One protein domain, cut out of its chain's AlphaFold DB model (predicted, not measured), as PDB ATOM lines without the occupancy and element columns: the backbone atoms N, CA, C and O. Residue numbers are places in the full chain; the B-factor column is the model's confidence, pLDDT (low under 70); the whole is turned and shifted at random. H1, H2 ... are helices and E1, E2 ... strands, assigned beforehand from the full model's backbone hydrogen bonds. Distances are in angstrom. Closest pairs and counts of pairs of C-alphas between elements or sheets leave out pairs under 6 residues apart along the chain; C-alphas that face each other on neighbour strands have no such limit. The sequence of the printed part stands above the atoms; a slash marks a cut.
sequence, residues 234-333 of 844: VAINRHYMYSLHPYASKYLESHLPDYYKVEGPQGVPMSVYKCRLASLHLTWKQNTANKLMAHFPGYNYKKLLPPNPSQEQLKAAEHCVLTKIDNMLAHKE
ATOM      1  N   VAL A 234     106.976  15.254 -59.546       95.56
ATOM      2  CA  VAL A 234     107.519  15.521 -60.883       95.56
ATOM      3  C   VAL A 234     108.916  16.113 -60.735       95.56
ATOM      4  O   VAL A 234     109.135  16.977 -59.883       95.56
ATOM      5  N   ALA A 235     109.866  15.664 -61.554       92.94
ATOM      6  CA  ALA A 235     111.198  16.258 -61.603       92.94
ATOM      7  C   ALA A 235     111.129  17.694 -62.154       92.94
ATOM      8  O   ALA A 235     110.511  17.952 -63.183       92.94
ATOM      9  N   ILE A 236     111.786  18.630 -61.471       92.69
ATOM     10  CA  ILE A 236     111.955  20.016 -61.927       92.69
ATOM     11  C   ILE A 236     113.215  20.075 -62.817       92.69
ATOM     12  O   ILE A 236     114.069  19.193 -62.742       92.69
ATOM     13  N   ASN A 237     113.403  21.146 -63.597       87.19
ATOM     14  CA  ASN A 237     114.603  21.429 -64.415       87.19
ATOM     15  C   ASN A 237     115.920  21.628 -63.606       87.19
ATOM     16  O   ASN A 237     116.811  22.368 -64.021       87.19
ATOM     17  N   ARG A 238     116.052  21.022 -62.421       82.81
ATOM     18  CA  ARG A 238     117.245  21.003 -61.566       82.81
ATOM     19  C   ARG A 238     117.436  19.576 -61.056       82.81
ATOM     20  O   ARG A 238     116.514  19.012 -60.472       82.81
ATOM     21  N   HIS A 239     118.621  18.995 -61.258       80.31
ATOM     22  CA  HIS A 239     118.899  17.613 -60.852       80.31
ATOM     23  C   HIS A 239     118.556  17.355 -59.377       80.31
ATOM     24  O   HIS A 239     118.922  18.135 -58.499       80.31
ATOM     25  N   TYR A 240     117.867  16.237 -59.130       80.62
ATOM     26  CA  TYR A 240     117.397  15.794 -57.811       80.62
ATOM     27  C   TYR A 240     116.490  16.798 -57.067       80.62
ATOM     28  O   TYR A 240     116.335  16.700 -55.852       80.62
ATOM     29  N   MET A 241     115.860  17.743 -57.776       86.81
ATOM     30  CA  MET A 241     114.773  18.564 -57.240       86.81
ATOM     31  C   MET A 241     113.435  18.126 -57.832       86.81
ATOM     32  O   MET A 241     113.278  18.056 -59.050       86.81
ATOM     33  N   TYR A 242     112.460  17.890 -56.961       92.75
ATOM     34  CA  TYR A 242     111.129  17.418 -57.327       92.75
ATOM     35  C   TYR A 242     110.053  18.336 -56.737       92.75
ATOM     36  O   TYR A 242     110.189  18.812 -55.609       92.75
ATOM     37  N   SER A 243     108.979  18.574 -57.486       94.25
ATOM     38  CA  SER A 243     107.759  19.234 -57.008       94.25
ATOM     39  C   SER A 243     106.640  18.214 -56.850       94.25
ATOM     40  O   SER A 243     106.533  17.290 -57.650       94.25
ATOM     41  N   LEU A 244     105.766  18.406 -55.861       96.81
ATOM     42  CA  LEU A 244     104.511  17.655 -55.771       96.81
ATOM     43  C   LEU A 244     103.694  17.860 -57.064       96.81
ATOM     44  O   LEU A 244     103.608  18.987 -57.557       96.81
ATOM     45  N   HIS A 245     103.109  16.792 -57.611       97.12
ATOM     46  CA  HIS A 245     102.354  16.814 -58.870       97.12
ATOM     47  C   HIS A 245     101.234  17.878 -58.843       97.12
ATOM     48  O   HIS A 245     100.637  18.082 -57.781       97.12
ATOM     49  N   PRO A 246     100.887  18.555 -59.959       96.31
ATOM     50  CA  PRO A 246      99.840  19.583 -59.968       96.31
ATOM     51  C   PRO A 246      98.491  19.129 -59.385       96.31
ATOM     52  O   PRO A 246      97.927  19.834 -58.552       96.31
ATOM     53  N   TYR A 247      98.010  17.925 -59.725       96.38
ATOM     54  CA  TYR A 247      96.785  17.354 -59.135       96.38
ATOM     55  C   TYR A 247      96.900  17.125 -57.618       96.38
ATOM     56  O   TYR A 247      95.995  17.481 -56.870       96.38
ATOM     57  N   ALA A 248      98.039  16.605 -57.147       96.81
ATOM     58  CA  ALA A 248      98.309  16.424 -55.721       96.81
ATOM     59  C   ALA A 248      98.462  17.768 -54.975       96.81
ATOM     60  O   ALA A 248      98.058  17.887 -53.821       96.81
ATOM     61  N   SER A 249      98.970  18.813 -55.638       96.62
ATOM     62  CA  SER A 249      98.974  20.180 -55.099       96.62
ATOM     63  C   SER A 249      97.553  20.740 -54.983       96.62
ATOM     64  O   SER A 249      97.212  21.257 -53.923       96.62
ATOM     65  N   LYS A 250      96.695  20.559 -55.999       95.81
ATOM     66  CA  LYS A 250      95.275  20.955 -55.942       95.81
ATOM     67  C   LYS A 250      94.485  20.227 -54.853       95.81
ATOM     68  O   LYS A 250      93.677  20.855 -54.171       95.81
ATOM     69  N   TYR A 251      94.753  18.936 -54.641       97.19
ATOM     70  CA  TYR A 251      94.189  18.184 -53.516       97.19
ATOM     71  C   TYR A 251      94.498  18.892 -52.190       97.19
ATOM     72  O   TYR A 251      93.575  19.216 -51.444       97.19
ATOM     73  N   LEU A 252      95.770  19.232 -51.936       97.31
ATOM     74  CA  LEU A 252      96.155  19.988 -50.739       97.31
ATOM     75  C   LEU A 252      95.489  21.374 -50.687       97.31
ATOM     76  O   LEU A 252      94.936  21.726 -49.650       97.31
ATOM     77  N   GLU A 253      95.497  22.141 -51.785       95.88
ATOM     78  CA  GLU A 253      94.903  23.489 -51.869       95.88
ATOM     79  C   GLU A 253      93.426  23.509 -51.455       95.88
ATOM     80  O   GLU A 253      93.015  24.409 -50.719       95.88
ATOM     81  N   SER A 254      92.664  22.496 -51.882       96.06
ATOM     82  CA  SER A 254      91.237  22.328 -51.573       96.06
ATOM     83  C   SER A 254      90.939  21.864 -50.140       96.06
ATOM     84  O   SER A 254      89.818  22.031 -49.666       96.06
ATOM     85  N   HIS A 255      91.931  21.318 -49.430       96.44
ATOM     86  CA  HIS A 255      91.817  20.948 -48.015       96.44
ATOM     87  C   HIS A 255      92.312  22.058 -47.073       96.44
ATOM     88  O   HIS A 255      91.873  22.119 -45.930       96.44
ATOM     89  N   LEU A 256      93.162  22.993 -47.531       95.69
ATOM     90  CA  LEU A 256      93.644  24.119 -46.706       95.69
ATOM     91  C   LEU A 256      92.554  24.895 -45.929       95.69
ATOM     92  O   LEU A 256      92.875  25.349 -44.834       95.69
ATOM     93  N   PRO A 257      91.306  25.084 -46.415       94.94
ATOM     94  CA  PRO A 257      90.260  25.733 -45.620       94.94
ATOM     95  C   PRO A 257      89.952  25.024 -44.293       94.94
ATOM     96  O   PRO A 257      89.573  25.689 -43.335       94.94
ATOM     97  N   ASP A 258      90.142  23.703 -44.202       95.88
ATOM     98  CA  ASP A 258      89.854  22.936 -42.982       95.88
ATOM     99  C   ASP A 258      90.875  23.165 -41.873       95.88
ATOM    100  O   ASP A 258      90.538  23.016 -40.703       95.88
ATOM    101  N   TYR A 259      92.105  23.560 -42.215       96.56
ATOM    102  CA  TYR A 259      93.129  23.910 -41.229       96.56
ATOM    103  C   TYR A 259      92.655  25.044 -40.309       96.56
ATOM    104  O   TYR A 259      92.851  24.981 -39.100       96.56
ATOM    105  N   TYR A 260      91.953  26.035 -40.867       94.62
ATOM    106  CA  TYR A 260      91.396  27.163 -40.115       94.62
ATOM    107  C   TYR A 260      90.104  26.819 -39.350       94.62
ATOM    108  O   TYR A 260      89.656  27.623 -38.540       94.62
ATOM    109  N   LYS A 261      89.524  25.626 -39.566       95.81
ATOM    110  CA  LYS A 261      88.398  25.081 -38.778       95.81
ATOM    111  C   LYS A 261      88.865  24.287 -37.548       95.81
ATOM    112  O   LYS A 261      88.038  23.768 -36.804       95.81
ATOM    113  N   VAL A 262      90.177  24.123 -37.349       96.44
ATOM    114  CA  VAL A 262      90.732  23.384 -36.208       96.44
ATOM    115  C   VAL A 262      90.754  24.293 -34.980       96.44
ATOM    116  O   VAL A 262      91.721  25.007 -34.743       96.44
ATOM    117  N   GLU A 263      89.694  24.261 -34.175       94.06
ATOM    118  CA  GLU A 263      89.654  25.004 -32.912       94.06
ATOM    119  C   GLU A 263      90.469  24.331 -31.796       94.06
ATOM    120  O   GLU A 263      90.611  23.106 -31.726       94.06
ATOM    121  N   GLY A 264      91.007  25.146 -30.885       91.94
ATOM    122  CA  GLY A 264      91.591  24.661 -29.638       91.94
ATOM    123  C   GLY A 264      90.506  24.424 -28.578       91.94
ATOM    124  O   GLY A 264      89.437  25.026 -28.644       91.94
ATOM    125  N   PRO A 265      90.756  23.587 -27.557       91.81
ATOM    126  CA  PRO A 265      89.773  23.358 -26.505       91.81
ATOM    127  C   PRO A 265      89.538  24.639 -25.703       91.81
ATOM    128  O   PRO A 265      90.480  25.223 -25.163       91.81
ATOM    129  N   GLN A 266      88.277  25.050 -25.620       94.38
ATOM    130  CA  GLN A 266      87.835  26.241 -24.903       94.38
ATOM    131  C   GLN A 266      88.012  26.079 -23.375       94.38
ATOM    132  O   GLN A 266      88.259  24.980 -22.872       94.38
ATOM    133  N   GLY A 267      87.947  27.184 -22.624       95.19
ATOM    134  CA  GLY A 267      88.032  27.178 -21.153       95.19
ATOM    135  C   GLY A 267      89.417  26.902 -20.538       95.19
ATOM    136  O   GLY A 267      89.531  26.836 -19.317       95.19
ATOM    137  N   VAL A 268      90.484  26.754 -21.335       95.75
ATOM    138  CA  VAL A 268      91.859  26.547 -20.827       95.75
ATOM    139  C   VAL A 268      92.699  27.836 -20.862       95.75
ATOM    140  O   VAL A 268      92.464  28.691 -21.717       95.75
ATOM    141  N   PRO A 269      93.738  27.981 -20.011       96.31
ATOM    142  CA  PRO A 269      94.647  29.127 -20.065       96.31
ATOM    143  C   PRO A 269      95.295  29.305 -21.447       96.31
ATOM    144  O   PRO A 269      95.682  28.329 -22.087       96.31
ATOM    145  N   MET A 270      95.485  30.554 -21.883       93.12
ATOM    146  CA  MET A 270      95.941  30.910 -23.239       93.12
ATOM    147  C   MET A 270      97.249  30.217 -23.685       93.12
ATOM    148  O   MET A 270      97.421  29.902 -24.862       93.12
ATOM    149  N   SER A 271      98.168  29.930 -22.758       91.31
ATOM    150  CA  SER A 271      99.380  29.141 -23.030       91.31
ATOM    151  C   SER A 271      99.064  27.679 -23.376       91.31
ATOM    152  O   SER A 271      99.578  27.146 -24.356       91.31
ATOM    153  N   VAL A 272      98.168  27.046 -22.614       94.50
ATOM    154  CA  VAL A 272      97.675  25.680 -22.859       94.50
ATOM    155  C   VAL A 272      96.865  25.628 -24.153       94.50
ATOM    156  O   VAL A 272      97.046  24.693 -24.933       94.50
ATOM    157  N   TYR A 273      96.034  26.644 -24.417       95.56
ATOM    158  CA  TYR A 273      95.269  26.777 -25.659       95.56
ATOM    159  C   TYR A 273      96.204  26.757 -26.872       95.56
ATOM    160  O   TYR A 273      96.091  25.871 -27.716       95.56
ATOM    161  N   LYS A 274      97.200  27.655 -26.914       92.88
ATOM    162  CA  LYS A 274      98.168  27.747 -28.022       92.88
ATOM    163  C   LYS A 274      98.966  26.452 -28.226       92.88
ATOM    164  O   LYS A 274      99.109  26.007 -29.362       92.88
ATOM    165  N   CYS A 275      99.431  25.805 -27.155       95.50
ATOM    166  CA  CYS A 275     100.153  24.531 -27.258       95.50
ATOM    167  C   CYS A 275      99.272  23.379 -27.779       95.50
ATOM    168  O   CYS A 275      99.731  22.563 -28.583       95.50
ATOM    169  N   ARG A 276      98.002  23.305 -27.354       95.94
ATOM    170  CA  ARG A 276      97.055  22.290 -27.846       95.94
ATOM    171  C   ARG A 276      96.638  22.565 -29.291       95.94
ATOM    172  O   ARG A 276      96.685  21.642 -30.095       95.94
ATOM    173  N   LEU A 277      96.344  23.818 -29.641       95.62
ATOM    174  CA  LEU A 277      96.037  24.249 -31.006       95.62
ATOM    175  C   LEU A 277      97.171  23.887 -31.975       95.62
ATOM    176  O   LEU A 277      96.932  23.207 -32.966       95.62
ATOM    177  N   ALA A 278      98.423  24.216 -31.639       95.06
ATOM    178  CA  ALA A 278      99.590  23.839 -32.443       95.06
ATOM    179  C   ALA A 278      99.742  22.311 -32.613       95.06
ATOM    180  O   ALA A 278     100.154  21.838 -33.674       95.06
ATOM    181  N   SER A 279      99.366  21.530 -31.597       96.62
ATOM    182  CA  SER A 279      99.379  20.062 -31.661       96.62
ATOM    183  C   SER A 279      98.269  19.511 -32.570       96.62
ATOM    184  O   SER A 279      98.508  18.581 -33.343       96.62
ATOM    185  N   LEU A 280      97.071  20.107 -32.528       97.19
ATOM    186  CA  LEU A 280      95.942  19.768 -33.404       97.19
ATOM    187  C   LEU A 280      96.233  20.165 -34.859       97.19
ATOM    188  O   LEU A 280      96.039  19.355 -35.760       97.19
ATOM    189  N   HIS A 281      96.807  21.350 -35.082       96.81
ATOM    190  CA  HIS A 281      97.303  21.818 -36.378       96.81
ATOM    191  C   HIS A 281      98.339  20.850 -36.970       96.81
ATOM    192  O   HIS A 281      98.210  20.438 -38.121       96.81
ATOM    193  N   LEU A 282      99.344  20.426 -36.192       96.69
ATOM    194  CA  LEU A 282     100.332  19.438 -36.644       96.69
ATOM    195  C   LEU A 282      99.679  18.089 -36.989       96.69
ATOM    196  O   LEU A 282      99.989  17.507 -38.029       96.69
ATOM    197  N   THR A 283      98.744  17.625 -36.156       97.56
ATOM    198  CA  THR A 283      97.965  16.397 -36.399       97.56
ATOM    199  C   THR A 283      97.138  16.508 -37.686       97.56
ATOM    200  O   THR A 283      97.128  15.578 -38.490       97.56
ATOM    201  N   TRP A 284      96.511  17.659 -37.948       97.94
ATOM    202  CA  TRP A 284      95.775  17.925 -39.187       97.94
ATOM    203  C   TRP A 284      96.692  17.878 -40.417       97.94
ATOM    204  O   TRP A 284      96.367  17.202 -41.397       97.94
ATOM    205  N   LYS A 285      97.872  18.518 -40.360       97.94
ATOM    206  CA  LYS A 285      98.847  18.498 -41.470       97.94
ATOM    207  C   LYS A 285      99.325  17.071 -41.754       97.94
ATOM    208  O   LYS A 285      99.381  16.668 -42.914       97.94
ATOM    209  N   GLN A 286      99.607  16.290 -40.708       97.50
ATOM    210  CA  GLN A 286      99.982  14.874 -40.818       97.50
ATOM    211  C   GLN A 286      98.860  14.028 -41.421       97.50
ATOM    212  O   GLN A 286      99.110  13.287 -42.366       97.50
ATOM    213  N   ASN A 287      97.621  14.178 -40.953       97.75
ATOM    214  CA  ASN A 287      96.480  13.446 -41.499       97.75
ATOM    215  C   ASN A 287      96.226  13.790 -42.975       97.75
ATOM    216  O   ASN A 287      95.998  12.886 -43.772       97.75
ATOM    217  N   THR A 288      96.330  15.062 -43.363       97.81
ATOM    218  CA  THR A 288      96.145  15.508 -44.756       97.81
ATOM    219  C   THR A 288      97.264  15.001 -45.673       97.81
ATOM    220  O   THR A 288      96.987  14.502 -46.763       97.81
ATOM    221  N   ALA A 289      98.522  15.033 -45.216       97.75
ATOM    222  CA  ALA A 289      99.649  14.445 -45.942       97.75
ATOM    223  C   ALA A 289      99.526  12.914 -46.079       97.75
ATOM    224  O   ALA A 289      99.776  12.367 -47.152       97.75
ATOM    225  N   ASN A 290      99.096  12.227 -45.016       97.00
ATOM    226  CA  ASN A 290      98.895  10.778 -45.011       97.00
ATOM    227  C   ASN A 290      97.733  10.352 -45.919       97.00
ATOM    228  O   ASN A 290      97.880   9.371 -46.641       97.00
ATOM    229  N   LYS A 291      96.614  11.095 -45.931       97.25
ATOM    230  CA  LYS A 291      95.505  10.876 -46.876       97.25
ATOM    231  C   LYS A 291      95.991  10.992 -48.322       97.25
ATOM    232  O   LYS A 291      95.815  10.049 -49.085       97.25
ATOM    233  N   LEU A 292      96.685  12.083 -48.666       97.50
ATOM    234  CA  LEU A 292      97.247  12.264 -50.008       97.50
ATOM    235  C   LEU A 292      98.167  11.096 -50.404       97.50
ATOM    236  O   LEU A 292      98.046  10.558 -51.500       97.50
ATOM    237  N   MET A 293      99.067  10.676 -49.512       97.38
ATOM    238  CA  MET A 293     100.004   9.586 -49.804       97.38
ATOM    239  C   MET A 293      99.372   8.187 -49.782       97.38
ATOM    240  O   MET A 293      99.949   7.266 -50.359       97.38
ATOM    241  N   ALA A 294      98.178   8.014 -49.205       97.25
ATOM    242  CA  ALA A 294      97.429   6.757 -49.269       97.25
ATOM    243  C   ALA A 294      96.937   6.429 -50.692       97.25
ATOM    244  O   ALA A 294      96.793   5.252 -51.015       97.25
ATOM    245  N   HIS A 295      96.764   7.436 -51.559       97.25
ATOM    246  CA  HIS A 295      96.478   7.237 -52.985       97.25
ATOM    247  C   HIS A 295      97.683   6.687 -53.779       97.25
ATOM    248  O   HIS A 295      97.506   6.207 -54.894       97.25
ATOM    249  N   PHE A 296      98.896   6.699 -53.206       96.88
ATOM    250  CA  PHE A 296     100.132   6.220 -53.845       96.88
ATOM    251  C   PHE A 296     100.788   5.081 -53.031       96.88
ATOM    252  O   PHE A 296     101.928   5.215 -52.562       96.88
ATOM    253  N   PRO A 297     100.084   3.951 -52.811       95.69
ATOM    254  CA  PRO A 297     100.551   2.879 -51.938       95.69
ATOM    255  C   PRO A 297     101.881   2.294 -52.426       95.69
ATOM    256  O   PRO A 297     102.035   1.905 -53.581       95.69
ATOM    257  N   GLY A 298     102.863   2.220 -51.525       93.88
ATOM    258  CA  GLY A 298     104.200   1.708 -51.840       93.88
ATOM    259  C   GLY A 298     105.126   2.692 -52.565       93.88
ATOM    260  O   GLY A 298     106.211   2.279 -52.982       93.88
ATOM    261  N   TYR A 299     104.764   3.979 -52.697       96.25
ATOM    262  CA  TYR A 299     105.653   4.976 -53.298       96.25
ATOM    263  C   TYR A 299     107.011   5.047 -52.576       96.25
ATOM    264  O   TYR A 299     107.107   5.294 -51.373       96.25
ATOM    265  N   ASN A 300     108.090   4.839 -53.331       95.31
ATOM    266  CA  ASN A 300     109.443   4.761 -52.793       95.31
ATOM    267  C   ASN A 300     110.141   6.128 -52.855       95.31
ATOM    268  O   ASN A 300     110.744   6.476 -53.872       95.31
ATOM    269  N   TYR A 301     110.144   6.859 -51.736       94.56
ATOM    270  CA  TYR A 301     110.817   8.159 -51.584       94.56
ATOM    271  C   TYR A 301     112.303   8.177 -51.992       94.56
ATOM    272  O   TYR A 301     112.824   9.240 -52.315       94.56
ATOM    273  N   LYS A 302     112.986   7.023 -52.071       94.75
ATOM    274  CA  LYS A 302     114.359   6.938 -52.606       94.75
ATOM    275  C   LYS A 302     114.459   7.356 -54.079       94.75
ATOM    276  O   LYS A 302     115.543   7.747 -54.493       94.75
ATOM    277  N   LYS A 303     113.357   7.339 -54.848       93.88
ATOM    278  CA  LYS A 303     113.284   7.934 -56.200       93.88
ATOM    279  C   LYS A 303     113.605   9.435 -56.205       93.88
ATOM    280  O   LYS A 303     114.173   9.933 -57.169       93.88
ATOM    281  N   LEU A 304     113.262  10.150 -55.128       92.62
ATOM    282  CA  LEU A 304     113.422  11.606 -55.028       92.62
ATOM    283  C   LEU A 304     114.866  12.054 -54.751       92.62
ATOM    284  O   LEU A 304     115.131  13.250 -54.657       92.62
ATOM    285  N   LEU A 305     115.790  11.114 -54.551       93.75
ATOM    286  CA  LEU A 305     117.069  11.363 -53.898       93.75
ATOM    287  C   LEU A 305     118.260  10.914 -54.758       93.75
ATOM    288  O   LEU A 305     118.123  10.005 -55.578       93.75
ATOM    289  N   PRO A 306     119.447  11.525 -54.574       92.31
ATOM    290  CA  PRO A 306     120.666  11.053 -55.218       92.31
ATOM    291  C   PRO A 306     121.056   9.647 -54.722       92.31
ATOM    292  O   PRO A 306     120.654   9.247 -53.624       92.31
ATOM    293  N   PRO A 307     121.877   8.899 -55.486       93.88
ATOM    294  CA  PRO A 307     122.428   7.622 -55.041       93.88
ATOM    295  C   PRO A 307     123.130   7.736 -53.679       93.88
ATOM    296  O   PRO A 307     123.899   8.665 -53.450       93.88
ATOM    297  N   ASN A 308     122.894   6.757 -52.799       92.81
ATOM    298  CA  ASN A 308     123.378   6.719 -51.409       92.81
ATOM    299  C   ASN A 308     122.960   7.942 -50.554       92.81
ATOM    300  O   ASN A 308     123.825   8.651 -50.034       92.81
ATOM    301  N   PRO A 309     121.648   8.196 -50.369       93.88
ATOM    302  CA  PRO A 309     121.177   9.345 -49.602       93.88
ATOM    303  C   PRO A 309     121.472   9.223 -48.104       93.88
ATOM    304  O   PRO A 309     121.462   8.129 -47.531       93.88
ATOM    305  N   SER A 310     121.655  10.366 -47.442       95.00
ATOM    306  CA  SER A 310     121.764  10.429 -45.983       95.00
ATOM    307  C   SER A 310     120.425  10.121 -45.297       95.00
ATOM    308  O   SER A 310     119.346  10.261 -45.880       95.00
ATOM    309  N   GLN A 311     120.469   9.752 -44.014       93.94
ATOM    310  CA  GLN A 311     119.249   9.548 -43.220       93.94
ATOM    311  C   GLN A 311     118.418  10.839 -43.077       93.94
ATOM    312  O   GLN A 311     117.198  10.779 -42.941       93.94
ATOM    313  N   GLU A 312     119.062  12.005 -43.135       92.25
ATOM    314  CA  GLU A 312     118.395  13.311 -43.112       92.25
ATOM    315  C   GLU A 312     117.697  13.604 -44.446       92.25
ATOM    316  O   GLU A 312     116.565  14.073 -44.443       92.25
ATOM    317  N   GLN A 313     118.316  13.245 -45.577       91.94
ATOM    318  CA  GLN A 313     117.693  13.336 -46.903       91.94
ATOM    319  C   GLN A 313     116.484  12.399 -47.036       91.94
ATOM    320  O   GLN A 313     115.465  12.807 -47.586       91.94
ATOM    321  N   LEU A 314     116.563  11.178 -46.493       93.69
ATOM    322  CA  LEU A 314     115.428  10.249 -46.443       93.69
ATOM    323  C   LEU A 314     114.252  10.841 -45.653       93.69
ATOM    324  O   LEU A 314     113.148  10.918 -46.184       93.69
ATOM    325  N   LYS A 315     114.505  11.365 -44.448       93.69
ATOM    326  CA  LYS A 315     113.475  12.059 -43.656       93.69
ATOM    327  C   LYS A 315     112.924  13.296 -44.367       93.69
ATOM    328  O   LYS A 315     111.722  13.519 -44.338       93.69
ATOM    329  N   ALA A 316     113.768  14.095 -45.018       92.25
ATOM    330  CA  ALA A 316     113.318  15.268 -45.769       92.25
ATOM    331  C   ALA A 316     112.422  14.888 -46.962       92.25
ATOM    332  O   ALA A 316     111.464  15.601 -47.253       92.25
ATOM    333  N   ALA A 317     112.687  13.751 -47.617       92.75
ATOM    334  CA  ALA A 317     111.822  13.204 -48.659       92.75
ATOM    335  C   ALA A 317     110.495  12.668 -48.089       92.75
ATOM    336  O   ALA A 317     109.444  12.963 -48.645       92.75
ATOM    337  N   GLU A 318     110.511  11.962 -46.957       93.06
ATOM    338  CA  GLU A 318     109.293  11.506 -46.261       93.06
ATOM    339  C   GLU A 318     108.427  12.690 -45.777       93.06
ATOM    340  O   GLU A 318     107.202  12.661 -45.884       93.06
ATOM    341  N   HIS A 319     109.052  13.776 -45.309       95.06
ATOM    342  CA  HIS A 319     108.372  14.992 -44.849       95.06
ATOM    343  C   HIS A 319     108.024  15.999 -45.964       95.06
ATOM    344  O   HIS A 319     107.385  17.009 -45.671       95.06
ATOM    345  N   CYS A 320     108.388  15.772 -47.232       95.12
ATOM    346  CA  CYS A 320     108.264  16.815 -48.262       95.12
ATOM    347  C   CYS A 320     106.813  17.269 -48.527       95.12
ATOM    348  O   CYS A 320     106.584  18.440 -48.840       95.12
ATOM    349  N   VAL A 321     105.824  16.386 -48.329       97.00
ATOM    350  CA  VAL A 321     104.391  16.724 -48.407       97.00
ATOM    351  C   VAL A 321     103.987  17.670 -47.274       97.00
ATOM    352  O   VAL A 321     103.304  18.661 -47.521       97.00
ATOM    353  N   LEU A 322     104.466  17.425 -46.049       96.88
ATOM    354  CA  LEU A 322     104.252  18.322 -44.909       96.88
ATOM    355  C   LEU A 322     104.881  19.692 -45.173       96.88
ATOM    356  O   LEU A 322     104.194  20.698 -45.060       96.88
ATOM    357  N   THR A 323     106.125  19.734 -45.656       95.69
ATOM    358  CA  THR A 323     106.790  20.992 -46.036       95.69
ATOM    359  C   THR A 323     106.049  21.731 -47.160       95.69
ATOM    360  O   THR A 323     106.010  22.959 -47.169       95.69
ATOM    361  N   LYS A 324     105.415  21.020 -48.102       96.50
ATOM    362  CA  LYS A 324     104.552  21.625 -49.132       96.50
ATOM    363  C   LYS A 324     103.276  22.222 -48.519       96.50
ATOM    364  O   LYS A 324     102.941  23.346 -48.884       96.50
ATOM    365  N   ILE A 325     102.632  21.550 -47.559       97.06
ATOM    366  CA  ILE A 325     101.503  22.103 -46.784       97.06
ATOM    367  C   ILE A 325     101.945  23.341 -45.986       97.06
ATOM    368  O   ILE A 325     101.281  24.371 -46.059       97.06
ATOM    369  N   ASP A 326     103.074  23.276 -45.275       95.81
ATOM    370  CA  ASP A 326     103.617  24.394 -44.492       95.81
ATOM    371  C   ASP A 326     103.902  25.621 -45.368       95.81
ATOM    372  O   ASP A 326     103.456  26.718 -45.044       95.81
ATOM    373  N   ASN A 327     104.558  25.438 -46.520       94.25
ATOM    374  CA  ASN A 327     104.803  26.519 -47.481       94.25
ATOM    375  C   ASN A 327     103.498  27.121 -48.030       94.25
ATOM    376  O   ASN A 327     103.408  28.326 -48.237       94.25
ATOM    377  N   MET A 328     102.477  26.295 -48.280       95.00
ATOM    378  CA  MET A 328     101.185  26.761 -48.794       95.00
ATOM    379  C   MET A 328     100.363  27.505 -47.737       95.00
ATOM    380  O   MET A 328      99.667  28.461 -48.078       95.00
ATOM    381  N   LEU A 329     100.474  27.112 -46.466       93.62
ATOM    382  CA  LEU A 329      99.911  27.858 -45.342       93.62
ATOM    383  C   LEU A 329     100.657  29.177 -45.133       93.62
ATOM    384  O   LEU A 329     100.005  30.209 -45.090       93.62
ATOM    385  N   ALA A 330     101.992  29.188 -45.156       88.12
ATOM    386  CA  ALA A 330     102.808  30.406 -45.051       88.12
ATOM    387  C   ALA A 330     102.645  31.395 -46.232       88.12
ATOM    388  O   ALA A 330     103.122  32.525 -46.165       88.12
ATOM    389  N   HIS A 331     101.982  30.987 -47.320       78.75
ATOM    390  CA  HIS A 331     101.550  31.880 -48.403       78.75
ATOM    391  C   HIS A 331     100.117  32.421 -48.234       78.75
ATOM    392  O   HIS A 331      99.776  33.399 -48.897       78.75
ATOM    393  N   LYS A 332      99.283  31.810 -47.377       75.94
ATOM    394  CA  LYS A 332      97.933  32.294 -47.020       75.94
ATOM    395  C   LYS A 332      97.927  33.075 -45.707       75.94
ATOM    396  O   LYS A 332      97.272  34.105 -45.611       75.94
ATOM    397  N   GLU A 333      98.693  32.612 -44.723       68.56
ATOM    398  CA  GLU A 333      99.081  33.355 -43.530       68.56
ATOM    399  C   GLU A 333     100.058  34.467 -43.942       68.56
ATOM    400  O   GLU A 333     101.270  34.384 -43.735       68.56
TER     401      GLU A 333
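Overview. This is residues 234 to 333 of the 844 residues of an uncharacterized protein of Sphaerobolus stellatus (strain SS14) (UniProt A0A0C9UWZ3). Long helix H2 and shorter H1 form a helical hairpin, with H5 crossing H2; H3, H4 and strand E1 lie loosely at the end away from the hairpin's link. The printed part has 100 residues, with E1, H1, H2, H3, H4, H5 in chain order, mostly helix. It is loose, with a radius of gyration of the C-alphas of 15.9 A, spanning 52 by 28 by 26 A.

Arrangement. H2, residues 270 to 294, touches H1, residues 246 to 259, with residues 281 to 292 alone, at a shallow tilt of 27 degrees, opposite ways; the closest C-alphas, of Tyr 259 and His 281, are 6.7 A apart. H5, residues 320 to 329, touches H2 at a steep tilt of 54 degrees, through residues 285 to 289 of H2 alone; the closest C-alphas, of Ala 289 and Val 321, are 5.8 A apart. H3, residues 301 to 304, touches H4, residues 311 to 318. E1, residues 242 to 244, pairs with no named strand.

Along the chain. H2 is 35.5 A long from C-alpha 270 at (95.941, 30.910, -23.239); H5 ends at C-alpha 329, (99.911, 27.858, -45.342).

Size, cuts and confidence. The printed part has no cut and no long link; residue 333 is under pLDDT 70.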